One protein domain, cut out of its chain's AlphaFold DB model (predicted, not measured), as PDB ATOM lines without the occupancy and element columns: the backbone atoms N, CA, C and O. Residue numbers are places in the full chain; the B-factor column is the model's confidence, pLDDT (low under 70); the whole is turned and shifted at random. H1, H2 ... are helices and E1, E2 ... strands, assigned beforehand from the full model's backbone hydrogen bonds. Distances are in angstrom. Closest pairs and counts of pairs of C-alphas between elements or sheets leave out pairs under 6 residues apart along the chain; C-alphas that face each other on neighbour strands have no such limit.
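AT A GLANCE: This is residues 57 to 87 and 103 to 263 of the 313 residues of an uncharacterized protein of mine drainage metagenome (UniProt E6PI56). Two small, strongly twisted sheets of four strands each come together as a rough barrel, nearly closed, in which E3 comes near E4 and E6 comes near E8. The helices H1 and H2 spread away from one end of this strand body in different directions, and residues 234 to 239, in the long loop after H2, stick out. The printed part has 192 residues, with eight named strands followed by three named helices; the class is mixed, and under half of the residues are in named elements. One sheet is branched, with E4 antiparallel and E7 and E8 parallel to E1; the other runs E3, E2, E5, E6, with its neighbours antiparallel. The whole is compact, with a radius of gyration of the C-alphas of 18.2 A and spans of 59, 40 and 32 A.

HOW THE PARTS SIT: In the branched sheet, E1, residues 57 to 65, has E4, residues 117 to 124, on one side, antiparallel at 150 degrees, with N 59 and O 120 within hydrogen-bond range at 2.9 A. On the other side of E1 are E7, residues 156 to 159, and E8, residues 182 to 186. E7 is parallel to E1, with N 58 and O 156 at 2.8 A, and E8 is parallel to it farther along, with N 64 and O 182 at 2.8 A. In the second sheet E3, residues 109 to 111, is an edge strand, antiparallel to E2, residues 76 to 81, with N 110 and O 77 at 2.8 A. E2 is antiparallel to E5, residues 126 to 132, with N 80 and O 129 at 2.8 A. E5 forms a hairpin with the other edge strand, E6, residues 146 to 153, with N 128 and O 151 at 2.8 A. Between the sheets, the closest C-alphas of E3 and E4 are those of Ala 110 and Leu 120, 5.9 A apart, and those of E6 and E8 are Thr 146 and Leu 184, also 5.9 A apart. H2, residues 215 to 229, only grazes both sheets; its closest C-alpha pair with E6 is Glu 215 and Thr 146, 5.9 A apart. H1, residues 192 to 205, is on neither sheet and only just touches H3, residues 260 to 263, with 3 pairs of C-alphas within 8 A, the closest being the C-alphas of Cys 195 and Cys 260 at 4.9 A; H1 touches H3 with residues 194 to 198 alone. H1 and H2 are apart. In H1 and H2 every O i to N i+4 pair is within hydrogen-bond range; H3 is too short for such a pair.

IN THESE COORDINATES: E1 begins at C-alpha 57, (23.812, -31.818, -16.661), and is 26.0 A long. E2 is 16.6 A, E4 20.4 A, E5 18.5 A and E6 19.0 A long; E4 bends by 53 degrees at residue 121 and E6 by 67 degrees at residue 150. E3, E7 and E8 are shorter. H1 is 20.2 A long and H2 21.0 A, beginning at C-alpha 215, (28.176, -8.515, -17.334). H3 ends at C-alpha 263, (24.605, 7.673, -24.795).

THE WHOLE: The two C-alphas farthest apart are those of Thr 103 and Pro 237, at 59.4 A. Residues 88 to 102 are not printed, and C-alphas 87 and 103 are 14.9 A apart across the cut. The links E5 to E6, E7 to E8 and H2 to H3 are long, with 13, 22 and 30 residues. The mean pLDDT of the printed part is 70.1; 91 residues are under 70, among them residues 198 to 212 and 219 to 263.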
ATOM      1  N   THR A  57      22.816 -32.498 -17.476       92.44
ATOM      2  CA  THR A  57      23.812 -31.818 -16.661       92.44
ATOM      3  C   THR A  57      23.152 -31.233 -15.414       92.44
ATOM      4  O   THR A  57      22.098 -30.604 -15.496       92.44
ATOM      5  N   ASN A  58      23.785 -31.405 -14.258       94.94
ATOM      6  CA  ASN A  58      23.540 -30.578 -13.085       94.94
ATOM      7  C   ASN A  58      24.578 -29.458 -13.093       94.94
ATOM      8  O   ASN A  58      25.771 -29.717 -12.927       94.94
ATOM      9  N   ALA A  59      24.130 -28.232 -13.329       95.38
ATOM     10  CA  ALA A  59      24.993 -27.065 -13.395       95.38
ATOM     11  C   ALA A  59      24.925 -26.291 -12.074       95.38
ATOM     12  O   ALA A  59      23.842 -26.077 -11.537       95.38
ATOM     13  N   SER A  60      26.061 -25.864 -11.538       97.19
ATOM     14  CA  SER A  60      26.117 -25.084 -10.295       97.19
ATOM     15  C   SER A  60      27.035 -23.887 -10.438       97.19
ATOM     16  O   SER A  60      27.976 -23.949 -11.217       97.19
ATOM     17  N   GLY A  61      26.820 -22.847  -9.644       96.69
ATOM     18  CA  GLY A  61      27.696 -21.679  -9.595       96.69
ATOM     19  C   GLY A  61      27.412 -20.824  -8.367       96.69
ATOM     20  O   GLY A  61      26.612 -21.207  -7.508       96.69
ATOM     21  N   VAL A  62      28.074 -19.674  -8.291       96.44
ATOM     22  CA  VAL A  62      27.889 -18.668  -7.240       96.44
ATOM     23  C   VAL A  62      27.547 -17.342  -7.901       96.44
ATOM     24  O   VAL A  62      28.137 -17.011  -8.927       96.44
ATOM     25  N   VAL A  63      26.597 -16.613  -7.314       94.69
ATOM     26  CA  VAL A  63      26.275 -15.231  -7.669       94.69
ATOM     27  C   VAL A  63      26.728 -14.306  -6.550       94.69
ATOM     28  O   VAL A  63      26.353 -14.491  -5.386       94.69
ATOM     29  N   VAL A  64      27.485 -13.281  -6.916       92.94
ATOM     30  CA  VAL A  64      27.941 -12.233  -6.008       92.94
ATOM     31  C   VAL A  64      27.521 -10.849  -6.481       92.94
ATOM     32  O   VAL A  64      27.117 -10.631  -7.622       92.94
ATOM     33  N   ASN A  65      27.581  -9.897  -5.563       89.50
ATOM     34  CA  ASN A  65      27.382  -8.493  -5.849       89.50
ATOM     35  C   ASN A  65      28.639  -7.935  -6.521       89.50
ATOM     36  O   ASN A  65      29.726  -7.977  -5.947       89.50
ATOM     37  N   ASP A  66      28.469  -7.379  -7.713       85.50
ATOM     38  CA  ASP A  66      29.539  -6.780  -8.510       85.50
ATOM     39  C   ASP A  66      30.343  -5.691  -7.767       85.50
ATOM     40  O   ASP A  66      31.561  -5.602  -7.899       85.50
ATOM     41  N   ALA A  67      29.702  -4.898  -6.904       84.38
ATOM     42  CA  ALA A  67      30.358  -3.783  -6.223       84.38
ATOM     43  C   ALA A  67      31.313  -4.207  -5.093       84.38
ATOM     44  O   ALA A  67      32.178  -3.424  -4.694       84.38
ATOM     45  N   ASN A  68      31.133  -5.393  -4.502       89.06
ATOM     46  CA  ASN A  68      31.863  -5.775  -3.285       89.06
ATOM     47  C   ASN A  68      32.160  -7.277  -3.128       89.06
ATOM     48  O   ASN A  68      32.685  -7.682  -2.086       89.06
ATOM     49  N   GLY A  69      31.793  -8.104  -4.108       89.88
ATOM     50  CA  GLY A  69      31.991  -9.551  -4.092       89.88
ATOM     51  C   GLY A  69      31.188 -10.301  -3.024       89.88
ATOM     52  O   GLY A  69      31.491 -11.457  -2.742       89.88
ATOM     53  N   GLN A  70      30.195  -9.678  -2.377       94.75
ATOM     54  CA  GLN A  70      29.386 -10.368  -1.371       94.75
ATOM     55  C   GLN A  70      28.401 -11.338  -2.032       94.75
ATOM     56  O   GLN A  70      27.710 -10.933  -2.969       94.75
ATOM     57  N   PRO A  71      28.263 -12.580  -1.534       94.75
ATOM     58  CA  PRO A  71      27.281 -13.516  -2.060       94.75
ATOM     59  C   PRO A  71      25.854 -12.977  -1.966       94.75
ATOM     60  O   PRO A  71      25.451 -12.431  -0.935       94.75
ATOM     61  N   LEU A  72      25.077 -13.156  -3.033       93.38
ATOM     62  CA  LEU A  72      23.700 -12.678  -3.102       93.38
ATOM     63  C   LEU A  72      22.715 -13.826  -2.917       93.38
ATOM     64  O   LEU A  72      22.687 -14.762  -3.711       93.38
ATOM     65  N   ALA A  73      21.875 -13.738  -1.889       95.19
ATOM     66  CA  ALA A  73      20.815 -14.701  -1.611       95.19
ATOM     67  C   ALA A  73      19.503 -14.320  -2.306       95.19
ATOM     68  O   ALA A  73      19.213 -13.136  -2.474       95.19
ATOM     69  N   GLY A  74      18.668 -15.307  -2.635       93.31
ATOM     70  CA  GLY A  74      17.332 -15.051  -3.180       93.31
ATOM     71  C   GLY A  74      17.314 -14.604  -4.644       93.31
ATOM     72  O   GLY A  74      16.253 -14.238  -5.141       93.31
ATOM     73  N   VAL A  75      18.453 -14.642  -5.339       92.81
ATOM     74  CA  VAL A  75      18.568 -14.239  -6.742       92.81
ATOM     75  C   VAL A  75      18.084 -15.383  -7.636       92.81
ATOM     76  O   VAL A  75      18.577 -16.508  -7.495       92.81
ATOM     77  N   PRO A  76      17.124 -15.146  -8.540       92.94
ATOM     78  CA  PRO A  76      16.705 -16.145  -9.510       92.94
ATOM     79  C   PRO A  76      17.784 -16.355 -10.570       92.94
ATOM     80  O   PRO A  76      18.437 -15.416 -11.015       92.94
ATOM     81  N   VAL A  77      17.969 -17.611 -10.964       93.06
ATOM     82  CA  VAL A  77      18.930 -18.040 -11.981       93.06
ATOM     83  C   VAL A  77      18.217 -18.980 -12.939       93.06
ATOM     84  O   VAL A  77      17.548 -19.913 -12.490       93.06
ATOM     85  N   LYS A  78      18.352 -18.763 -14.245       90.19
ATOM     86  CA  LYS A  78      17.604 -19.493 -15.274       90.19
ATOM     87  C   LYS A  78      18.465 -19.770 -16.504       90.19
ATOM     88  O   LYS A  78      19.214 -18.903 -16.938       90.19
ATOM     89  N   LEU A  79      18.333 -20.960 -17.093       86.94
ATOM     90  CA  LEU A  79      18.980 -21.304 -18.368       86.94
ATOM     91  C   LEU A  79      18.013 -21.175 -19.537       86.94
ATOM     92  O   LEU A  79      17.075 -21.961 -19.661       86.94
ATOM     93  N   MET A  80      18.267 -20.241 -20.435       78.06
ATOM     94  CA  MET A  80      17.489 -20.057 -21.656       78.06
ATOM     95  C   MET A  80      18.240 -20.665 -22.844       78.06
ATOM     96  O   MET A  80      19.459 -20.573 -22.881       78.06
ATOM     97  N   PRO A  81      17.581 -21.304 -23.820       73.88
ATOM     98  CA  PRO A  81      18.260 -21.733 -25.044       73.88
ATOM     99  C   PRO A  81      18.943 -20.551 -25.755       73.88
ATOM    100  O   PRO A  81      18.384 -19.458 -25.805       73.88
ATOM    101  N   TRP A  82      20.140 -20.771 -26.307       63.66
ATOM    102  CA  TRP A  82      20.951 -19.732 -26.967       63.66
ATOM    103  C   TRP A  82      20.374 -19.230 -28.313       63.66
ATOM    104  O   TRP A  82      20.716 -18.142 -28.768       63.66
ATOM    105  N   ALA A  83      19.486 -19.989 -28.963       53.94
ATOM    106  CA  ALA A  83      18.982 -19.654 -30.296       53.94
ATOM    107  C   ALA A  83      17.735 -18.735 -30.269       53.94
ATOM    108  O   ALA A  83      16.786 -19.024 -29.532       53.94
ATOM    109  N   PRO A  84      17.678 -17.677 -31.108       46.03
ATOM    110  CA  PRO A  84      16.476 -16.871 -31.276       46.03
ATOM    111  C   PRO A  84      15.368 -17.697 -31.935       46.03
ATOM    112  O   PRO A  84      15.598 -18.445 -32.891       46.03
ATOM    113  N   CYS A  85      14.143 -17.528 -31.446       43.12
ATOM    114  CA  CYS A  85      12.980 -18.072 -32.124       43.12
ATOM    115  C   CYS A  85      12.790 -17.359 -33.479       43.12
ATOM    116  O   CYS A  85      12.939 -16.143 -33.576       43.12
ATOM    117  N   GLY A  86      12.510 -18.106 -34.555       40.75
ATOM    118  CA  GLY A  86      12.061 -17.513 -35.825       40.75
ATOM    119  C   GLY A  86      13.116 -17.120 -36.874       40.75
ATOM    120  O   GLY A  86      12.771 -16.408 -37.822       40.75
ATOM    121  N   ALA A  87      14.365 -17.600 -36.805       38.16
ATOM    122  CA  ALA A  87      15.298 -17.436 -37.930       38.16
ATOM    123  C   ALA A  87      14.706 -18.065 -39.211       38.16
ATOM    124  O   ALA A  87      14.482 -19.273 -39.292       38.16
ATOM    125  N   THR A 103      10.813 -27.049 -29.032       41.56
ATOM    126  CA  THR A 103       9.782 -27.019 -27.979       41.56
ATOM    127  C   THR A 103      10.424 -26.636 -26.644       41.56
ATOM    128  O   THR A 103      11.472 -27.220 -26.357       41.56
ATOM    129  N   PRO A 104       9.856 -25.716 -25.834       49.41
ATOM    130  CA  PRO A 104      10.483 -25.275 -24.595       49.41
ATOM    131  C   PRO A 104      10.733 -26.487 -23.700       49.41
ATOM    132  O   PRO A 104       9.840 -26.985 -23.014       49.41
ATOM    133  N   LEU A 105      11.967 -26.992 -23.738       55.38
ATOM    134  CA  LEU A 105      12.488 -27.843 -22.690       55.38
ATOM    135  C   LEU A 105      12.327 -27.020 -21.415       55.38
ATOM    136  O   LEU A 105      12.611 -25.818 -21.456       55.38
ATOM    137  N   PRO A 106      11.801 -27.602 -20.323       61.94
ATOM    138  CA  PRO A 106      11.642 -26.867 -19.082       61.94
ATOM    139  C   PRO A 106      12.997 -26.267 -18.730       61.94
ATOM    140  O   PRO A 106      13.936 -26.994 -18.418       61.94
ATOM    141  N   SER A 107      13.088 -24.948 -18.885       72.38
ATOM    142  CA  SER A 107      14.276 -24.160 -18.606       72.38
ATOM    143  C   SER A 107      14.591 -24.370 -17.128       72.38
ATOM    144  O   SER A 107      13.770 -23.996 -16.282       72.38
ATOM    145  N   PRO A 108      15.705 -25.043 -16.794       87.06
ATOM    146  CA  PRO A 108      16.080 -25.222 -15.408       87.06
ATOM    147  C   PRO A 108      16.209 -23.849 -14.764       87.06
ATOM    148  O   PRO A 108      16.812 -22.935 -15.333       87.06
ATOM    149  N   GLN A 109      15.631 -23.722 -13.579       92.44
ATOM    150  CA  GLN A 109      15.677 -22.506 -12.792       92.44
ATOM    151  C   GLN A 109      16.005 -22.841 -11.343       92.44
ATOM    152  O   GLN A 109      15.661 -23.914 -10.838       92.44
ATOM    153  N   ALA A 110      16.674 -21.912 -10.684       95.19
ATOM    154  CA  ALA A 110      17.083 -22.009  -9.300       95.19
ATOM    155  C   ALA A 110      16.971 -20.640  -8.630       95.19
ATOM    156  O   ALA A 110      16.800 -19.611  -9.281       95.19
ATOM    157  N   THR A 111      17.095 -20.638  -7.310       96.00
ATOM    158  CA  THR A 111      17.261 -19.423  -6.518       96.00
ATOM    159  C   THR A 111      18.517 -19.589  -5.685       96.00
ATOM    160  O   THR A 111      18.744 -20.665  -5.123       96.00
ATOM    161  N   THR A 112      19.342 -18.549  -5.615       97.06
ATOM    162  CA  THR A 112      20.581 -18.603  -4.847       97.06
ATOM    163  C   THR A 112      20.306 -18.751  -3.352       97.06
ATOM    164  O   THR A 112      19.383 -18.155  -2.787       97.06
ATOM    165  N   ASN A 113      21.121 -19.567  -2.687       97.62
ATOM    166  CA  ASN A 113      21.066 -19.756  -1.241       97.62
ATOM    167  C   ASN A 113      21.775 -18.594  -0.490       97.62
ATOM    168  O   ASN A 113      22.324 -17.694  -1.127       97.62
ATOM    169  N   PRO A 114      21.818 -18.589   0.859       97.44
ATOM    170  CA  PRO A 114      22.500 -17.543   1.634       97.44
ATOM    171  C   PRO A 114      23.997 -17.354   1.350       97.44
ATOM    172  O   PRO A 114      24.555 -16.328   1.723       97.44
ATOM    173  N   THR A 115      24.653 -18.325   0.714       97.25
ATOM    174  CA  THR A 115      26.055 -18.237   0.286       97.25
ATOM    175  C   THR A 115      26.177 -17.944  -1.212       97.25
ATOM    176  O   THR A 115      27.221 -18.221  -1.794       97.25
ATOM    177  N   GLY A 116      25.115 -17.458  -1.862       96.25
ATOM    178  CA  GLY A 116      25.097 -17.116  -3.287       96.25
ATOM    179  C   GLY A 116      25.078 -18.308  -4.243       96.25
ATOM    180  O   GLY A 116      25.079 -18.115  -5.453       96.25
ATOM    181  N   GLN A 117      25.050 -19.544  -3.743       97.94
ATOM    182  CA  GLN A 117      25.146 -20.732  -4.590       97.94
ATOM    183  C   GLN A 117      23.805 -21.062  -5.239       97.94
ATOM    184  O   GLN A 117      22.770 -21.044  -4.569       97.94
ATOM    185  N   PHE A 118      23.840 -21.464  -6.507       97.62
ATOM    186  CA  PHE A 118      22.702 -22.031  -7.227       97.62
ATOM    187  C   PHE A 118      23.032 -23.423  -7.778       97.62
ATOM    188  O   PHE A 118      24.191 -23.742  -8.047       97.62
ATOM    189  N   VAL A 119      21.995 -24.244  -7.969       97.44
ATOM    190  CA  VAL A 119      22.089 -25.548  -8.640       97.44
ATOM    191  C   VAL A 119      20.894 -25.727  -9.574       97.44
ATOM    192  O   VAL A 119      19.744 -25.736  -9.139       97.44
ATOM    193  N   LEU A 120      21.184 -25.899 -10.857       95.50
ATOM    194  CA  LEU A 120      20.254 -26.152 -11.948       95.50
ATOM    195  C   LEU A 120      20.302 -27.647 -12.269       95.50
ATOM    196  O   LEU A 120      21.297 -28.143 -12.794       95.50
ATOM    197  N   ASN A 121      19.249 -28.378 -11.915       93.88
ATOM    198  CA  ASN A 121      19.235 -29.837 -12.012       93.88
ATOM    199  C   ASN A 121      18.644 -30.318 -13.338       93.88
ATOM    200  O   ASN A 121      17.616 -29.806 -13.781       93.88
ATOM    201  N   GLY A 122      19.246 -31.360 -13.916       90.00
ATOM    202  CA  GLY A 122      18.664 -32.089 -15.045       90.00
ATOM    203  C   GLY A 122      18.570 -31.295 -16.351       90.00
ATOM    204  O   GLY A 122      17.718 -31.599 -17.184       90.00
ATOM    205  N   ALA A 123      19.426 -30.289 -16.541       88.88
ATOM    206  CA  ALA A 123      19.477 -29.506 -17.768       88.88
ATOM    207  C   ALA A 123      19.918 -30.394 -18.944       88.88
ATOM    208  O   ALA A 123      20.948 -31.056 -18.830       88.88
ATOM    209  N   PRO A 124      19.203 -30.441 -20.078       87.25
ATOM    210  CA  PRO A 124      19.701 -31.129 -21.265       87.25
ATOM    211  C   PRO A 124      21.060 -30.572 -21.697       87.25
ATOM    212  O   PRO A 124      21.326 -29.379 -21.549       87.25
ATOM    213  N   ASN A 125      21.920 -31.411 -22.263       85.12
ATOM    214  CA  ASN A 125      23.159 -30.925 -22.867       85.12
ATOM    215  C   ASN A 125      22.857 -29.977 -24.045       85.12
ATOM    216  O   ASN A 125      21.922 -30.229 -24.805       85.12
ATOM    217  N   GLY A 126      23.636 -28.902 -24.198       82.56
ATOM    218  CA  GLY A 126      23.409 -27.885 -25.231       82.56
ATOM    219  C   GLY A 126      24.032 -26.523 -24.913       82.56
ATOM    220  O   GLY A 126      24.770 -26.388 -23.936       82.56
ATOM    221  N   HIS A 127      23.716 -25.526 -25.746       79.81
ATOM    222  CA  HIS A 127      24.138 -24.132 -25.588       79.81
ATOM    223  C   HIS A 127      23.001 -23.274 -25.034       79.81
ATOM    224  O   HIS A 127      21.874 -23.292 -25.541       79.81
ATOM    225  N   TYR A 128      23.320 -22.496 -24.011       80.81
ATOM    226  CA  TYR A 128      22.370 -21.698 -23.260       80.81
ATOM    227  C   TYR A 128      22.873 -20.271 -23.055       80.81
ATOM    228  O   TYR A 128      24.069 -19.992 -23.051       80.81
ATOM    229  N   LEU A 129      21.917 -19.387 -22.822       81.50
ATOM    230  CA  LEU A 129      22.071 -18.175 -22.043       81.50
ATOM    231  C   LEU A 129      21.836 -18.508 -20.573       81.50
ATOM    232  O   LEU A 129      20.861 -19.187 -20.238       81.50
ATOM    233  N   LEU A 130      22.681 -17.995 -19.689       87.81
ATOM    234  CA  LEU A 130      22.388 -17.966 -18.260       87.81
ATOM    235  C   LEU A 130      21.882 -16.571 -17.907       87.81
ATOM    236  O   LEU A 130      22.571 -15.583 -18.129       87.81
ATOM    237  N   VAL A 131      20.669 -16.516 -17.373       86.81
ATOM    238  CA  VAL A 131      20.011 -15.295 -16.911       86.81
ATOM    239  C   VAL A 131      20.041 -15.290 -15.390       86.81
ATOM    240  O   VAL A 131      19.667 -16.286 -14.764       86.81
ATOM    241  N   ILE A 132      20.483 -14.186 -14.798       89.69
ATOM    242  CA  ILE A 132      20.609 -14.015 -13.351       89.69
ATOM    243  C   ILE A 132      19.896 -12.724 -12.951       89.69
ATOM    244  O   ILE A 132      20.152 -11.675 -13.528       89.69
ATOM    245  N   GLY A 133      19.024 -12.783 -11.946       88.25
ATOM    246  CA  GLY A 133      18.178 -11.655 -11.544       88.25
ATOM    247  C   GLY A 133      16.841 -11.605 -12.289       88.25
ATOM    248  O   GLY A 133      16.521 -12.514 -13.054       88.25
ATOM    249  N   ASN A 134      16.062 -10.554 -12.016       78.75
ATOM    250  CA  ASN A 134      14.756 -10.313 -12.640       78.75
ATOM    251  C   ASN A 134      14.827  -9.139 -13.619       78.75
ATOM    252  O   ASN A 134      15.417  -8.109 -13.294       78.75
ATOM    253  N   ASP A 135      14.189  -9.257 -14.782       66.56
ATOM    254  CA  ASP A 135      14.152  -8.214 -15.821       66.56
ATOM    255  C   ASP A 135      12.903  -7.330 -15.725       66.56
ATOM    256  O   ASP A 135      12.206  -7.070 -16.709       66.56
ATOM    257  N   SER A 136      12.578  -6.836 -14.533       66.69
ATOM    258  CA  SER A 136      11.390  -5.997 -14.425       66.69
ATOM    259  C   SER A 136      11.616  -4.639 -15.093       66.69
ATOM    260  O   SER A 136      12.504  -3.884 -14.708       66.69
ATOM    261  N   THR A 137      10.720  -4.253 -16.008       60.19
ATOM    262  CA  THR A 137      10.640  -2.870 -16.528       60.19
ATOM    263  C   THR A 137      10.320  -1.841 -15.442       60.19
ATOM    264  O   THR A 137      10.394  -0.639 -15.680       60.19
ATOM    265  N   THR A 138       9.941  -2.306 -14.249       60.34
ATOM    266  CA  THR A 138       9.689  -1.473 -13.071       60.34
ATOM    267  C   THR A 138      10.818  -1.531 -12.048       60.34
ATOM    268  O   THR A 138      10.696  -0.908 -10.992       60.34
ATOM    269  N   ASP A 139      11.906  -2.260 -12.328       64.88
ATOM    270  CA  ASP A 139      13.057  -2.292 -11.435       64.88
ATOM    271  C   ASP A 139      13.807  -0.958 -11.501       64.88
ATOM    272  O   ASP A 139      14.503  -0.641 -12.463       64.88
ATOM    273  N   THR A 140      13.642  -0.150 -10.456       64.50
ATOM    274  CA  THR A 140      14.385   1.102 -10.263       64.50
ATOM    275  C   THR A 140      15.640   0.894  -9.414       64.50
ATOM    276  O   THR A 140      16.236   1.866  -8.944       64.50
ATOM    277  N   GLY A 141      15.985  -0.357  -9.107       70.19
ATOM    278  CA  GLY A 141      17.159  -0.714  -8.335       70.19
ATOM    279  C   GLY A 141      18.456  -0.430  -9.088       70.19
ATOM    280  O   GLY A 141      18.511  -0.346 -10.311       70.19
ATOM    281  N   THR A 142      19.546  -0.302  -8.338       72.44
ATOM    282  CA  THR A 142      20.896  -0.277  -8.915       72.44
ATOM    283  C   THR A 142      21.365  -1.670  -9.309       72.44
ATOM    284  O   THR A 142      22.300  -1.801 -10.081       72.44
ATOM    285  N   ILE A 143      20.755  -2.719  -8.767       79.38
ATOM    286  CA  ILE A 143      21.100  -4.104  -9.073       79.38
ATOM    287  C   ILE A 143      20.197  -4.559 -10.209       79.38
ATOM    288  O   ILE A 143      18.983  -4.479 -10.072       79.38
ATOM    289  N   GLN A 144      20.787  -5.015 -11.305       81.62
ATOM    290  CA  GLN A 144      20.061  -5.333 -12.530       81.62
ATOM    291  C   GLN A 144      20.338  -6.756 -12.985       81.62
ATOM    292  O   GLN A 144      21.420  -7.291 -12.732       81.62
ATOM    293  N   ALA A 145      19.361  -7.354 -13.669       81.19
ATOM    294  CA  ALA A 145      19.534  -8.672 -14.255       81.19
ATOM    295  C   ALA A 145      20.707  -8.696 -15.239       81.19
ATOM    296  O   ALA A 145      20.862  -7.796 -16.075       81.19
ATOM    297  N   THR A 146      21.499  -9.762 -15.152       82.81
ATOM    298  CA  THR A 146      22.620 -10.025 -16.045       82.81
ATOM    299  C   THR A 146      22.359 -11.229 -16.935       82.81
ATOM    300  O   THR A 146      21.701 -12.200 -16.546       82.81
ATOM    301  N   VAL A 147      22.887 -11.152 -18.153       79.50
ATOM    302  CA  VAL A 147      23.017 -12.291 -19.057       79.50
ATOM    303  C   VAL A 147      24.460 -12.701 -19.225       79.50
ATOM    304  O   VAL A 147      25.357 -11.865 -19.306       79.50
ATOM    305  N   HIS A 148      24.639 -14.014 -19.333       79.69
ATOM    306  CA  HIS A 148      25.885 -14.640 -19.737       79.69
ATOM    307  C   HIS A 148      25.654 -15.474 -20.975       79.69
ATOM    308  O   HIS A 148      24.746 -16.316 -21.024       79.69
ATOM    309  N   ASP A 149      26.513 -15.249 -21.955       71.62
ATOM    310  CA  ASP A 149      26.471 -15.927 -23.222       71.62
ATOM    311  C   ASP A 149      27.170 -17.289 -23.229       71.62
ATOM    312  O   ASP A 149      28.038 -17.605 -22.416       71.62
ATOM    313  N   ASN A 150      26.747 -18.118 -24.188       70.12
ATOM    314  CA  ASN A 150      27.431 -19.344 -24.594       70.12
ATOM    315  C   ASN A 150      27.730 -20.352 -23.461       70.12
ATOM    316  O   ASN A 150      28.748 -21.057 -23.467       70.12
ATOM    317  N   VAL A 151      26.816 -20.490 -22.499       82.44
ATOM    318  CA  VAL A 151      26.909 -21.520 -21.463       82.44
ATOM    319  C   VAL A 151      26.687 -22.888 -22.099       82.44
ATOM    320  O   VAL A 151      25.583 -23.238 -22.506       82.44
ATOM    321  N   THR A 152      27.757 -23.674 -22.191       85.81
ATOM    322  CA  THR A 152      27.731 -25.002 -22.814       85.81
ATOM    323  C   THR A 152      27.638 -26.087 -21.748       85.81
ATOM    324  O   THR A 152      28.516 -26.186 -20.892       85.81
ATOM    325  N   LEU A 153      26.601 -26.924 -21.810       89.00
ATOM    326  CA  LEU A 153      26.383 -28.049 -20.898       89.00
ATOM    327  C   LEU A 153      26.676 -29.377 -21.594       89.00
ATOM    328  O   LEU A 153      26.120 -29.660 -22.657       89.00
ATOM    329  N   THR A 154      27.540 -30.196 -20.995       88.06
ATOM    330  CA  THR A 154      28.114 -31.389 -21.655       88.06
ATOM    331  C   THR A 154      27.825 -32.720 -20.952       88.06
ATOM    332  O   THR A 154      28.160 -33.784 -21.473       88.06
ATOM    333  N   GLY A 155      27.114 -32.696 -19.825       88.44
ATOM    334  CA  GLY A 155      26.674 -33.863 -19.060       88.44
ATOM    335  C   GLY A 155      27.306 -33.940 -17.671       88.44
ATOM    336  O   GLY A 155      28.361 -33.369 -17.407       88.44
ATOM    337  N   GLY A 156      26.675 -34.694 -16.767       92.69
ATOM    338  CA  GLY A 156      27.208 -34.932 -15.422       92.69
ATOM    339  C   GLY A 156      27.024 -33.735 -14.487       92.69
ATOM    340  O   GLY A 156      25.986 -33.085 -14.524       92.69
ATOM    341  N   ASN A 157      28.003 -33.467 -13.621       96.25
ATOM    342  CA  ASN A 157      27.996 -32.295 -12.742       96.25
ATOM    343  C   ASN A 157      29.002 -31.272 -13.276       96.25
ATOM    344  O   ASN A 157      30.182 -31.598 -13.409       96.25
ATOM    345  N   GLN A 158      28.549 -30.051 -13.549       95.81
ATOM    346  CA  GLN A 158      29.370 -28.987 -14.117       95.81
ATOM    347  C   GLN A 158      29.345 -27.756 -13.209       95.81
ATOM    348  O   GLN A 158      28.283 -27.215 -12.898       95.81
ATOM    349  N   LEU A 159      30.528 -27.298 -12.798       95.69
ATOM    350  CA  LEU A 159      30.682 -25.974 -12.209       95.69
ATOM    351  C   LEU A 159      30.711 -24.958 -13.351       95.69
ATOM    352  O   LEU A 159      31.546 -25.053 -14.250       95.69
ATOM    353  N   LEU A 160      29.766 -24.032 -13.326       93.56
ATOM    354  CA  LEU A 160      29.724 -22.886 -14.211       93.56
ATOM    355  C   LEU A 160      30.561 -21.763 -13.609       93.56
ATOM    356  O   LEU A 160      30.517 -21.530 -12.399       93.56
ATOM    357  N   SER A 161      31.300 -21.072 -14.468       89.12
ATOM    358  CA  SER A 161      32.111 -19.926 -14.087       89.12
ATOM    359  C   SER A 161      31.878 -18.777 -15.051       89.12
ATOM    360  O   SER A 161      31.713 -19.005 -16.253       89.12
ATOM    361  N   ALA A 162      31.883 -17.557 -14.522       83.31
ATOM    362  CA  ALA A 162      31.834 -16.354 -15.334       83.31
ATOM    363  C   ALA A 162      33.095 -16.246 -16.213       83.31
ATOM    364  O   ALA A 162      34.185 -16.652 -15.781       83.31
ATOM    365  N   PRO A 163      32.977 -15.712 -17.442       70.12
ATOM    366  CA  PRO A 163      34.138 -15.374 -18.253       70.12
ATOM    367  C   PRO A 163      35.045 -14.400 -17.499       70.12
ATOM    368  O   PRO A 163      34.582 -13.391 -16.979       70.12
ATOM    369  N   THR A 164      36.347 -14.671 -17.463       66.56
ATOM    370  CA  THR A 164      37.316 -13.709 -16.934       66.56
ATOM    371  C   THR A 164      37.795 -12.792 -18.051       66.56
ATOM    372  O   THR A 164      38.108 -13.239 -19.160       66.56
ATOM    373  N   LEU A 165      37.865 -11.490 -17.769       57.25
ATOM    374  CA  LEU A 165      38.437 -10.544 -18.717       57.25
ATOM    375  C   LEU A 165      39.929 -10.836 -18.938       57.25
ATOM    376  O   LEU A 165      40.659 -11.106 -17.976       57.25
ATOM    377  N   PRO A 166      40.424 -10.745 -20.187       54.91
ATOM    378  CA  PRO A 166      41.856 -10.729 -20.435       54.91
ATOM    379  C   PRO A 166      42.526  -9.627 -19.600       54.91
ATOM    380  O   PRO A 166      41.983  -8.523 -19.510       54.91
ATOM    381  N   PRO A 167      43.711  -9.875 -19.015       56.12
ATOM    382  CA  PRO A 167      44.399  -8.863 -18.227       56.12
ATOM    383  C   PRO A 167      44.653  -7.601 -19.056       56.12
ATOM    384  O   PRO A 167      45.320  -7.657 -20.091       56.12
ATOM    385  N   VAL A 168      44.165  -6.454 -18.580       53.78
ATOM    386  CA  VAL A 168      44.491  -5.150 -19.168       53.78
ATOM    387  C   VAL A 168      45.762  -4.627 -18.495       53.78
ATOM    388  O   VAL A 168      45.765  -4.417 -17.278       53.78
ATOM    389  N   PRO A 169      46.861  -4.395 -19.240       45.66
ATOM    390  CA  PRO A 169      48.061  -3.802 -18.667       45.66
ATOM    391  C   PRO A 169      47.705  -2.484 -17.972       45.66
ATOM    392  O   PRO A 169      47.032  -1.655 -18.573       45.66
ATOM    393  N   THR A 170      48.182  -2.281 -16.739       60.03
ATOM    394  CA  THR A 170      47.942  -1.111 -15.855       60.03
ATOM    395  C   THR A 170      46.648  -1.088 -15.036       60.03
ATOM    396  O   THR A 170      46.549  -0.257 -14.135       60.03
ATOM    397  N   ILE A 171      45.713  -2.019 -15.248       55.78
ATOM    398  CA  ILE A 171      44.519  -2.164 -14.402       55.78
ATOM    399  C   ILE A 171      44.691  -3.408 -13.527       55.78
ATOM    400  O   ILE A 171      45.072  -4.469 -14.013       55.78
ATOM    401  N   THR A 172      44.453  -3.270 -12.222       73.69
ATOM    402  CA  THR A 172      44.376  -4.409 -11.295       73.69
ATOM    403  C   THR A 172      42.909  -4.619 -10.943       73.69
ATOM    404  O   THR A 172      42.376  -3.788 -10.205       73.69
ATOM    405  N   PRO A 173      42.260  -5.670 -11.474       71.00
ATOM    406  CA  PRO A 173      40.887  -5.995 -11.117       71.00
ATOM    407  C   PRO A 173      40.751  -6.261  -9.616       71.00
ATOM    408  O   PRO A 173      41.700  -6.715  -8.961       71.00
ATOM    409  N   ALA A 174      39.572  -6.006  -9.066       80.12
ATOM    410  CA  ALA A 174      39.251  -6.453  -7.724       80.12
ATOM    411  C   ALA A 174      39.232  -7.996  -7.663       80.12
ATOM    412  O   ALA A 174      38.958  -8.659  -8.664       80.12
ATOM    413  N   PRO A 175      39.507  -8.616  -6.498       83.81
ATOM    414  CA  PRO A 175      39.632 -10.074  -6.408       83.81
ATOM    415  C   PRO A 175      38.401 -10.858  -6.886       83.81
ATOM    416  O   PRO A 175      38.544 -11.966  -7.397       83.81
ATOM    417  N   TRP A 176      37.203 -10.298  -6.721       83.12
ATOM    418  CA  TRP A 176      35.951 -10.928  -7.145       83.12
ATOM    419  C   TRP A 176      35.679 -10.804  -8.649       83.12
ATOM    420  O   TRP A 176      34.838 -11.521  -9.165       83.12
ATOM    421  N   GLU A 177      36.410  -9.958  -9.375       77.38
ATOM    422  CA  GLU A 177      36.290  -9.840 -10.837       77.38
ATOM    423  C   GLU A 177      37.061 -10.954 -11.573       77.38
ATOM    424  O   GLU A 177      36.975 -11.099 -12.789       77.38
ATOM    425  N   ILE A 178      37.852 -11.748 -10.841       81.50
ATOM    426  CA  ILE A 178      38.729 -12.791 -11.401       81.50
ATOM    427  C   ILE A 178      38.523 -14.170 -10.767       81.50
ATOM    428  O   ILE A 178      39.254 -15.108 -11.085       81.50
ATOM    429  N   ASN A 179      37.563 -14.314  -9.850       85.00
ATOM    430  CA  ASN A 179      37.337 -15.562  -9.118       85.00
ATOM    431  C   ASN A 179      36.440 -16.565  -9.875       85.00
ATOM    432  O   ASN A 179      36.298 -17.704  -9.429       85.00
ATOM    433  N   GLY A 180      35.876 -16.159 -11.018       86.00
ATOM    434  CA  GLY A 180      34.993 -16.979 -11.848       86.00
ATOM    435  C   GLY A 180      33.569 -17.114 -11.302       86.00
ATOM    436  O   GLY A 180      32.819 -17.951 -11.798       86.00
ATOM    437  N   GLU A 181      33.184 -16.338 -10.291       91.44
ATOM    438  CA  GLU A 181      31.802 -16.253  -9.818       91.44
ATOM    439  C   GLU A 181      30.996 -15.322 -10.728       91.44
ATOM    440  O   GLU A 181      31.528 -14.355 -11.266       91.44
ATOM    441  N   TYR A 182      29.710 -15.618 -10.910       91.44
ATOM    442  CA  TYR A 182      28.819 -14.732 -11.650       91.44
ATOM    443  C   TYR A 182      28.500 -13.497 -10.823       91.44
ATOM    444  O   TYR A 182      28.321 -13.587  -9.605       91.44
ATOM    445  N   ARG A 183      28.379 -12.347 -11.474       86.94
ATOM    446  CA  ARG A 183      28.069 -11.087 -10.811       86.94
ATOM    447  C   ARG A 183      26.732 -10.555 -11.280       86.94
ATOM    448  O   ARG A 183      26.390 -10.563 -12.460       86.94
ATOM    449  N   LEU A 184      25.973 -10.046 -10.319       87.75
ATOM    450  CA  LEU A 184      24.801  -9.245 -10.624       87.75
ATOM    451  C   LEU A 184      25.242  -7.789 -10.764       87.75
ATOM    452  O   LEU A 184      25.772  -7.202  -9.812       87.75
ATOM    453  N   ALA A 185      25.049  -7.239 -11.962       81.69
ATOM    454  CA  ALA A 185      25.479  -5.898 -12.321       81.69
ATOM    455  C   ALA A 185      24.920  -4.878 -11.328       81.69
ATOM    456  O   ALA A 185      23.714  -4.828 -11.084       81.69
ATOM    457  N   THR A 186      25.804  -4.062 -10.752       82.69
ATOM    458  CA  THR A 186      25.407  -2.968  -9.862       82.69
ATOM    459  C   THR A 186      25.681  -1.648 -10.548       82.69
ATOM    460  O   THR A 186      26.809  -1.176 -10.527       82.69
ATOM    461  N   LEU A 187      24.660  -1.057 -11.151       76.00
ATOM    462  CA  LEU A 187      24.720   0.233 -11.813       76.00
ATOM    463  C   LEU A 187      25.015   1.375 -10.833       76.00
ATOM    464  O   LEU A 187      24.435   1.452  -9.747       76.00
ATOM    465  N   ASP A 188      25.864   2.307 -11.251       72.88
ATOM    466  CA  ASP A 188      26.035   3.587 -10.577       72.88
ATOM    467  C   ASP A 188      24.695   4.331 -10.485       72.88
ATOM    468  O   ASP A 188      24.024   4.591 -11.486       72.88
ATOM    469  N   ALA A 189      24.324   4.726  -9.268       75.25
ATOM    470  CA  ALA A 189      23.036   5.351  -8.987       75.25
ATOM    471  C   ALA A 189      22.870   6.735  -9.638       75.25
ATOM    472  O   ALA A 189      21.747   7.224  -9.752       75.25
ATOM    473  N   THR A 190      23.969   7.395 -10.012       65.88
ATOM    474  CA  THR A 190      23.946   8.779 -10.502       65.88
ATOM    475  C   THR A 190      23.971   8.893 -12.019       65.88
ATOM    476  O   THR A 190      23.472   9.880 -12.555       65.88
ATOM    477  N   THR A 191      24.528   7.898 -12.708       63.38
ATOM    478  CA  THR A 191      24.786   7.951 -14.150       63.38
ATOM    479  C   THR A 191      24.245   6.735 -14.891       63.38
ATOM    480  O   THR A 191      23.517   6.899 -15.866       63.38
ATOM    481  N   GLU A 192      24.543   5.524 -14.425       68.62
ATOM    482  CA  GLU A 192      24.193   4.292 -15.136       68.62
ATOM    483  C   GLU A 192      22.724   3.898 -14.899       68.62
ATOM    484  O   GLU A 192      21.999   3.627 -15.855       68.62
ATOM    485  N   ALA A 193      22.251   3.927 -13.647       72.81
ATOM    486  CA  ALA A 193      20.888   3.511 -13.303       72.81
ATOM    487  C   ALA A 193      19.798   4.413 -13.918       72.81
ATOM    488  O   ALA A 193      18.865   3.871 -14.512       72.81
ATOM    489  N   PRO A 194      19.894   5.761 -13.873       68.50
ATOM    490  CA  PRO A 194      18.926   6.617 -14.561       68.50
ATOM    491  C   PRO A 194      18.895   6.378 -16.078       68.50
ATOM    492  O   PRO A 194      17.821   6.376 -16.671       68.50
ATOM    493  N   CYS A 195      20.054   6.117 -16.696       67.56
ATOM    494  CA  CYS A 195      20.145   5.826 -18.128       67.56
ATOM    495  C   CYS A 195      19.442   4.524 -18.496       67.56
ATOM    496  O   CYS A 195      18.676   4.493 -19.458       67.56
ATOM    497  N   PHE A 196      19.669   3.473 -17.710       71.69
ATOM    498  CA  PHE A 196      18.999   2.194 -17.897       71.69
ATOM    499  C   PHE A 196      17.475   2.329 -17.746       71.69
ATOM    500  O   PHE A 196      16.722   1.830 -18.576       71.69
ATOM    501  N   VAL A 197      17.001   3.075 -16.743       73.19
ATOM    502  CA  VAL A 197      15.562   3.316 -16.536       73.19
ATOM    503  C   VAL A 197      14.928   4.076 -17.705       73.19
ATOM    504  O   VAL A 197      13.860   3.681 -18.178       73.19
ATOM    505  N   ASP A 198      15.559   5.150 -18.189       68.06
ATOM    506  CA  ASP A 198      15.047   5.927 -19.328       68.06
ATOM    507  C   ASP A 198      14.904   5.055 -20.582       68.06
ATOM    508  O   ASP A 198      13.876   5.095 -21.263       68.06
ATOM    509  N   TRP A 199      15.899   4.211 -20.842       67.06
ATOM    510  CA  TRP A 199      15.880   3.263 -21.945       67.06
ATOM    511  C   TRP A 199      14.774   2.200 -21.807       67.06
ATOM    512  O   TRP A 199      14.022   1.948 -22.750       67.06
ATOM    513  N   GLN A 200      14.615   1.603 -20.621       69.69
ATOM    514  CA  GLN A 200      13.564   0.611 -20.365       69.69
ATOM    515  C   GLN A 200      12.163   1.210 -20.561       69.69
ATOM    516  O   GLN A 200      11.278   0.559 -21.127       69.69
ATOM    517  N   ASN A 201      11.967   2.470 -20.162       69.88
ATOM    518  CA  ASN A 201      10.729   3.208 -20.417       69.88
ATOM    519  C   ASN A 201      10.476   3.406 -21.919       69.88
ATOM    520  O   ASN A 201       9.340   3.264 -22.376       69.88
ATOM    521  N   GLU A 202      11.514   3.707 -22.699       64.94
ATOM    522  CA  GLU A 202      11.407   3.848 -24.152       64.94
ATOM    523  C   GLU A 202      11.072   2.518 -24.842       64.94
ATOM    524  O   GLU A 202      10.172   2.468 -25.685       64.94
ATOM    525  N   ARG A 203      11.714   1.413 -24.443       66.94
ATOM    526  CA  ARG A 203      11.367   0.068 -24.930       66.94
ATOM    527  C   ARG A 203       9.911  -0.274 -24.639       66.94
ATOM    528  O   ARG A 203       9.188  -0.696 -25.544       66.94
ATOM    529  N   ALA A 204       9.459  -0.018 -23.412       69.62
ATOM    530  CA  ALA A 204       8.074  -0.234 -23.016       69.62
ATOM    531  C   ALA A 204       7.093   0.615 -23.847       69.62
ATOM    532  O   ALA A 204       6.066   0.101 -24.295       69.62
ATOM    533  N   ALA A 205       7.420   1.884 -24.119       66.81
ATOM    534  CA  ALA A 205       6.605   2.767 -24.959       66.81
ATOM    535  C   ALA A 205       6.468   2.267 -26.410       66.81
ATOM    536  O   ALA A 205       5.468   2.561 -27.068       66.81
ATOM    537  N   ASN A 206       7.433   1.474 -26.885       63.09
ATOM    538  CA  ASN A 206       7.439   0.853 -28.211       63.09
ATOM    539  C   ASN A 206       6.947  -0.609 -28.211       63.09
ATOM    540  O   ASN A 206       7.002  -1.274 -29.244       63.09
ATOM    541  N   GLY A 207       6.446  -1.122 -27.080       65.19
ATOM    542  CA  GLY A 207       5.945  -2.497 -26.974       65.19
ATOM    543  C   GLY A 207       7.034  -3.569 -27.078       65.19
ATOM    544  O   GLY A 207       6.741  -4.697 -27.472       65.19
ATOM    545  N   LEU A 208       8.280  -3.221 -26.753       63.12
ATOM    546  CA  LEU A 208       9.422  -4.131 -26.744       63.12
ATOM    547  C   LEU A 208       9.609  -4.750 -25.349       63.12
ATOM    548  O   LEU A 208       9.292  -4.125 -24.336       63.12
ATOM    549  N   ALA A 209      10.145  -5.975 -25.291       63.12
ATOM    550  CA  ALA A 209      10.510  -6.634 -24.030       63.12
ATOM    551  C   ALA A 209      11.578  -5.828 -23.270       63.12
ATOM    552  O   ALA A 209      12.361  -5.133 -23.911       63.12
ATOM    553  N   ALA A 210      11.656  -5.950 -21.942       65.94
ATOM    554  CA  ALA A 210      12.770  -5.405 -21.158       65.94
ATOM    555  C   ALA A 210      14.117  -5.854 -21.746       65.94
ATOM    556  O   ALA A 210      14.225  -6.982 -22.227       65.94
ATOM    557  N   GLY A 211      15.126  -4.986 -21.742       66.12
ATOM    558  CA  GLY A 211      16.496  -5.406 -22.009       66.12
ATOM    559  C   GLY A 211      17.208  -5.853 -20.734       66.12
ATOM    560  O   GLY A 211      16.619  -5.963 -19.656       66.12
ATOM    561  N   SER A 212      18.470  -6.229 -20.889       69.44
ATOM    562  CA  SER A 212      19.322  -6.749 -19.819       69.44
ATOM    563  C   SER A 212      20.744  -6.286 -19.983       69.44
ATOM    564  O   SER A 212      21.207  -6.024 -21.098       69.44
ATOM    565  N   ILE A 213      21.465  -6.330 -18.874       72.88
ATOM    566  CA  ILE A 213      22.883  -6.036 -18.859       72.88
ATOM    567  C   ILE A 213      23.666  -7.290 -19.223       72.88
ATOM    568  O   ILE A 213      23.421  -8.371 -18.698       72.88
ATOM    569  N   ASP A 214      24.639  -7.135 -20.106       71.56
ATOM    570  CA  ASP A 214      25.701  -8.120 -20.257       71.56
ATOM    571  C   ASP A 214      26.824  -7.783 -19.267       71.56
ATOM    572  O   ASP A 214      27.360  -6.669 -19.296       71.56
ATOM    573  N   GLU A 215      27.149  -8.720 -18.371       70.56
ATOM    574  CA  GLU A 215      28.176  -8.515 -17.334       70.56
ATOM    575  C   GLU A 215      29.544  -8.203 -17.956       70.56
ATOM    576  O   GLU A 215      30.170  -7.197 -17.615       70.56
ATOM    577  N   TRP A 216      29.962  -9.008 -18.940       66.50
ATOM    578  CA  TRP A 216      31.253  -8.867 -19.615       66.50
ATOM    579  C   TRP A 216      31.385  -7.494 -20.276       66.50
ATOM    580  O   TRP A 216      32.453  -6.872 -20.301       66.50
ATOM    581  N   LEU A 217      30.282  -6.987 -20.809       62.56
ATOM    582  CA  LEU A 217      30.246  -5.733 -21.532       62.56
ATOM    583  C   LEU A 217      30.247  -4.520 -20.609       62.56
ATOM    584  O   LEU A 217      30.970  -3.556 -20.876       62.56
ATOM    585  N   LEU A 218      29.508  -4.592 -19.501       70.44
ATOM    586  CA  LEU A 218      29.528  -3.570 -18.456       70.44
ATOM    587  C   LEU A 218      30.952  -3.365 -17.914       70.44
ATOM    588  O   LEU A 218      31.410  -2.229 -17.761       70.44
ATOM    589  N   GLU A 219      31.693  -4.446 -17.681       63.31
ATOM    590  CA  GLU A 219      33.070  -4.355 -17.192       63.31
ATOM    591  C   GLU A 219      34.027  -3.742 -18.213       63.31
ATOM    592  O   GLU A 219      34.837  -2.880 -17.862       63.31
ATOM    593  N   ASN A 220      33.919  -4.125 -19.489       56.78
ATOM    594  CA  ASN A 220      34.725  -3.522 -20.553       56.78
ATOM    595  C   ASN A 220      34.503  -2.006 -20.642       56.78
ATOM    596  O   ASN A 220      35.455  -1.240 -20.832       56.78
ATOM    597  N   VAL A 221      33.258  -1.560 -20.466       58.53
ATOM    598  CA  VAL A 221      32.913  -0.136 -20.428       58.53
ATOM    599  C   VAL A 221      33.569   0.538 -19.230       58.53
ATOM    600  O   VAL A 221      34.213   1.574 -19.391       58.53
ATOM    601  N   ARG A 222      33.448  -0.029 -18.029       65.50
ATOM    602  CA  ARG A 222      34.021   0.568 -16.812       65.50
ATOM    603  C   ARG A 222      35.541   0.625 -16.845       65.50
ATOM    604  O   ARG A 222      36.117   1.647 -16.464       65.50
ATOM    605  N   ALA A 223      36.191  -0.416 -17.358       56.38
ATOM    606  CA  ALA A 223      37.633  -0.433 -17.582       56.38
ATOM    607  C   ALA A 223      38.054   0.672 -18.566       56.38
ATOM    608  O   ALA A 223      39.000   1.416 -18.302       56.38
ATOM    609  N   THR A 224      37.298   0.841 -19.655       53.19
ATOM    610  CA  THR A 224      37.518   1.902 -20.650       53.19
ATOM    611  C   THR A 224      37.310   3.290 -20.038       53.19
ATOM    612  O   THR A 224      38.175   4.156 -20.164       53.19
ATOM    613  N   ASN A 225      36.226   3.505 -19.291       55.28
ATOM    614  CA  ASN A 225      35.961   4.763 -18.592       55.28
ATOM    615  C   ASN A 225      37.066   5.097 -17.585       55.28
ATOM    616  O   ASN A 225      37.540   6.230 -17.565       55.28
ATOM    617  N   THR A 226      37.535   4.118 -16.808       57.38
ATOM    618  CA  THR A 226      38.653   4.286 -15.864       57.38
ATOM    619  C   THR A 226      39.937   4.679 -16.590       57.38
ATOM    620  O   THR A 226      40.634   5.610 -16.181       57.38
ATOM    621  N   PHE A 227      40.238   4.009 -17.703       51.34
ATOM    622  CA  PHE A 227      41.388   4.321 -18.542       51.34
ATOM    623  C   PHE A 227      41.321   5.746 -19.109       51.34
ATOM    624  O   PHE A 227      42.297   6.489 -19.010       51.34
ATOM    625  N   HIS A 228      40.163   6.170 -19.621       51.38
ATOM    626  CA  HIS A 228      39.969   7.540 -20.094       51.38
ATOM    627  C   HIS A 228      40.026   8.552 -18.944       51.38
ATOM    628  O   HIS A 228      40.638   9.599 -19.085       51.38
ATOM    629  N   GLN A 229      39.481   8.261 -17.769       50.22
ATOM    630  CA  GLN A 229      39.569   9.167 -16.618       50.22
ATOM    631  C   GLN A 229      40.992   9.287 -16.036       50.22
ATOM    632  O   GLN A 229      41.235  10.160 -15.200       50.22
ATOM    633  N   SER A 230      41.951   8.470 -16.489       52.53
ATOM    634  CA  SER A 230      43.341   8.537 -16.041       52.53
ATOM    635  C   SER A 230      43.996   9.882 -16.400       52.53
ATOM    636  O   SER A 230      44.107  10.225 -17.583       52.53
ATOM    637  N   PRO A 231      44.533  10.627 -15.411       50.25
ATOM    638  CA  PRO A 231      45.181  11.923 -15.636       50.25
ATOM    639  C   PRO A 231      46.456  11.831 -16.489       50.25
ATOM    640  O   PRO A 231      46.948  12.848 -16.969       50.25
ATOM    641  N   ASN A 232      46.990  10.624 -16.694       52.25
ATOM    642  CA  ASN A 232      48.198  10.386 -17.483       52.25
ATOM    643  C   ASN A 232      47.914  10.141 -18.972       52.25
ATOM    644  O   ASN A 232      48.853  10.132 -19.765       52.25
ATOM    645  N   TYR A 233      46.655   9.904 -19.360       48.84
ATOM    646  CA  TYR A 233      46.319   9.518 -20.733       48.84
ATOM    647  C   TYR A 233      46.016  10.719 -21.644       48.84
ATOM    648  O   TYR A 233      46.109  10.611 -22.863       48.84
ATOM    649  N   TYR A 234      45.734  11.892 -21.068       45.66
ATOM    650  CA  TYR A 234      45.490  13.120 -21.819       45.66
ATOM    651  C   TYR A 234      46.197  14.310 -21.177       45.66
ATOM    652  O   TYR A 234      45.889  14.707 -20.057       45.66
ATOM    653  N   ASN A 235      47.124  14.918 -21.920       41.72
ATOM    654  CA  ASN A 235      47.675  16.222 -21.570       41.72
ATOM    655  C   ASN A 235      46.531  17.227 -21.333       41.72
ATOM    656  O   ASN A 235      45.673  17.423 -22.195       41.72
ATOM    657  N   ALA A 236      46.548  17.863 -20.161       36.38
ATOM    658  CA  ALA A 236      45.679  18.975 -19.781       36.38
ATOM    659  C   ALA A 236      45.713  20.123 -20.825       36.38
ATOM    660  O   ALA A 236      46.742  20.299 -21.483       36.38
ATOM    661  N   PRO A 237      44.646  20.946 -20.962       45.50
ATOM    662  CA  PRO A 237      43.597  21.188 -19.972       45.50
ATOM    663  C   PRO A 237      42.190  20.951 -20.536       45.50
ATOM    664  O   PRO A 237      41.660  21.786 -21.264       45.50
ATOM    665  N   TRP A 238      41.554  19.846 -20.154       38.06
ATOM    666  CA  TRP A 238      40.113  19.675 -20.337       38.06
ATOM    667  C   TRP A 238      39.504  19.227 -19.002       38.06
ATOM    668  O   TRP A 238      39.981  18.250 -18.421       38.06
ATOM    669  N   PRO A 239      38.523  19.965 -18.454       35.84
ATOM    670  CA  PRO A 239      37.875  19.596 -17.207       35.84
ATOM    671  C   PRO A 239      36.936  18.411 -17.474       35.84
ATOM    672  O   PRO A 239      35.837  18.597 -17.981       35.84
ATOM    673  N   GLY A 240      37.383  17.200 -17.137       42.44
ATOM    674  CA  GLY A 240      36.602  15.968 -17.291       42.44
ATOM    675  C   GLY A 240      36.757  15.341 -18.677       42.44
ATOM    676  O   GLY A 240      36.653  16.011 -19.701       42.44
ATOM    677  N   ASN A 241      37.070  14.046 -18.716       37.12
ATOM    678  CA  ASN A 241      37.359  13.348 -19.963       37.12
ATOM    679  C   ASN A 241      36.055  12.966 -20.693       37.12
ATOM    680  O   ASN A 241      35.206  12.291 -20.122       37.12
ATOM    681  N   ALA A 242      35.913  13.410 -21.945       36.09
ATOM    682  CA  ALA A 242      34.691  13.337 -22.757       36.09
ATOM    683  C   ALA A 242      34.646  12.144 -23.740       36.09
ATOM    684  O   ALA A 242      33.765  12.091 -24.595       36.09
ATOM    685  N   TYR A 243      35.609  11.215 -23.666       33.81
ATOM    686  CA  TYR A 243      35.821  10.204 -24.718       33.81
ATOM    687  C   TYR A 243      35.608   8.745 -24.293       33.81
ATOM    688  O   TYR A 243      35.614   7.874 -25.156       33.81
ATOM    689  N   GLY A 244      35.389   8.471 -23.004       34.59
ATOM    690  CA  GLY A 244      34.817   7.195 -22.566       34.59
ATOM    691  C   GLY A 244      33.297   7.313 -22.609       34.59
ATOM    692  O   GLY A 244      32.740   8.180 -21.934       34.59
ATOM    693  N   GLY A 245      32.635   6.524 -23.451       36.72
ATOM    694  CA  GLY A 245      31.193   6.616 -23.640       36.72
ATOM    695  C   GLY A 245      30.590   5.274 -24.015       36.72
ATOM    696  O   GLY A 245      31.179   4.506 -24.775       36.72
ATOM    697  N   LEU A 246      29.405   5.018 -23.472       38.78
ATOM    698  CA  LEU A 246      28.495   4.015 -24.003       38.78
ATOM    699  C   LEU A 246      27.935   4.556 -25.303       38.78
ATOM    700  O   LEU A 246      27.550   5.720 -25.379       38.78
ATOM    701  N   VAL A 247      27.898   3.717 -26.322       41.72
ATOM    702  CA  VAL A 247      27.217   4.059 -27.563       41.72
ATOM    703  C   VAL A 247      26.176   2.980 -27.755       41.72
ATOM    704  O   VAL A 247      26.529   1.813 -27.722       41.72
ATOM    705  N   THR A 248      24.909   3.325 -27.940       40.59
ATOM    706  CA  THR A 248      23.879   2.334 -28.304       40.59
ATOM    707  C   THR A 248      23.839   2.077 -29.813       40.59
ATOM    708  O   THR A 248      22.968   1.368 -30.306       40.59
ATOM    709  N   GLU A 249      24.771   2.658 -30.580       43.75
ATOM    710  CA  GLU A 249      24.806   2.535 -32.032       43.75
ATOM    711  C   GLU A 249      26.234   2.534 -32.616       43.75
ATOM    712  O   GLU A 249      27.102   3.296 -32.191       43.75
ATOM    713  N   PRO A 250      26.488   1.735 -33.666       39.59
ATOM    714  CA  PRO A 250      27.817   1.584 -34.260       39.59
ATOM    715  C   PRO A 250      28.318   2.795 -35.061       39.59
ATOM    716  O   PRO A 250      29.467   2.797 -35.481       39.59
ATOM    717  N   ASN A 251      27.479   3.807 -35.302       44.06
ATOM    718  CA  ASN A 251      27.838   5.030 -36.036       44.06
ATOM    719  C   ASN A 251      27.392   6.313 -35.304       44.06
ATOM    720  O   ASN A 251      27.339   7.381 -35.920       44.06
ATOM    721  N   GLY A 252      27.037   6.210 -34.019       45.69
ATOM    722  CA  GLY A 252      26.617   7.355 -33.218       45.69
ATOM    723  C   GLY A 252      27.751   8.343 -32.973       45.69
ATOM    724  O   GLY A 252      28.931   7.988 -32.970       45.69
ATOM    725  N   SER A 253      27.397   9.611 -32.766       41.19
ATOM    726  CA  SER A 253      28.364  10.590 -32.262       41.19
ATOM    727  C   SER A 253      28.778  10.182 -30.848       41.19
ATOM    728  O   SER A 253      27.911   9.984 -30.003       41.19
ATOM    729  N   PHE A 254      30.084  10.062 -30.591       39.97
ATOM    730  CA  PHE A 254      30.622   9.753 -29.263       39.97
ATOM    731  C   PHE A 254      30.207  10.835 -28.280       39.97
ATOM    732  O   PHE A 254      30.724  11.952 -28.304       39.97
ATOM    733  N   GLY A 255      29.255  10.493 -27.430       34.34
ATOM    734  CA  GLY A 255      28.807  11.336 -26.353       34.34
ATOM    735  C   GLY A 255      29.246  10.741 -25.026       34.34
ATOM    736  O   GLY A 255      28.447  10.130 -24.326       34.34
ATOM    737  N   GLY A 256      30.519  10.907 -24.665       32.62
ATOM    738  CA  GLY A 256      30.924  10.710 -23.278       32.62
ATOM    739  C   GLY A 256      30.251  11.774 -22.409       32.62
ATOM    740  O   GLY A 256      30.310  12.966 -22.718       32.62
ATOM    741  N   GLY A 257      29.591  11.356 -21.333       31.05
ATOM    742  CA  GLY A 257      28.929  12.276 -20.416       31.05
ATOM    743  C   GLY A 257      27.980  11.576 -19.453       31.05
ATOM    744  O   GLY A 257      27.397  10.547 -19.768       31.05
ATOM    745  N   SER A 258      27.798  12.176 -18.279       33.66
ATOM    746  CA  SER A 258      26.885  11.749 -17.210       33.66
ATOM    747  C   SER A 258      25.393  11.934 -17.536       33.66
ATOM    748  O   SER A 258      24.562  11.876 -16.634       33.66
ATOM    749  N   SER A 259      25.037  12.207 -18.794       37.47
ATOM    750  CA  SER A 259      23.659  12.410 -19.244       37.47
ATOM    751  C   SER A 259      23.276  11.373 -20.295       37.47
ATOM    752  O   SER A 259      23.927  11.272 -21.332       37.47
ATOM    753  N   CYS A 260      22.172  10.664 -20.070       42.62
ATOM    754  CA  CYS A 260      21.646   9.608 -20.942       42.62
ATOM    755  C   CYS A 260      21.476  10.058 -22.409       42.62
ATOM    756  O   CYS A 260      21.657   9.271 -23.332       42.62
ATOM    757  N   ALA A 261      21.197  11.349 -22.630       37.88
ATOM    758  CA  ALA A 261      20.961  11.958 -23.942       37.88
ATOM    759  C   ALA A 261      22.151  11.905 -24.918       37.88
ATOM    760  O   ALA A 261      21.972  12.125 -26.113       37.88
ATOM    761  N   THR A 262      23.363  11.663 -24.419       38.31
ATOM    762  CA  THR A 262      24.575  11.502 -25.237       38.31
ATOM    763  C   THR A 262      24.950  10.039 -25.482       38.31
ATOM    764  O   THR A 262      25.720   9.766 -26.397       38.31
ATOM    765  N   LEU A 263      24.390   9.120 -24.690       38.69
ATOM    766  CA  LEU A 263      24.605   7.673 -24.795       38.69
ATOM    767  C   LEU A 263      23.526   7.024 -25.675       38.69
ATOM    768  O   LEU A 263      23.816   6.092 -26.423       38.69
TER     769      LEU A 263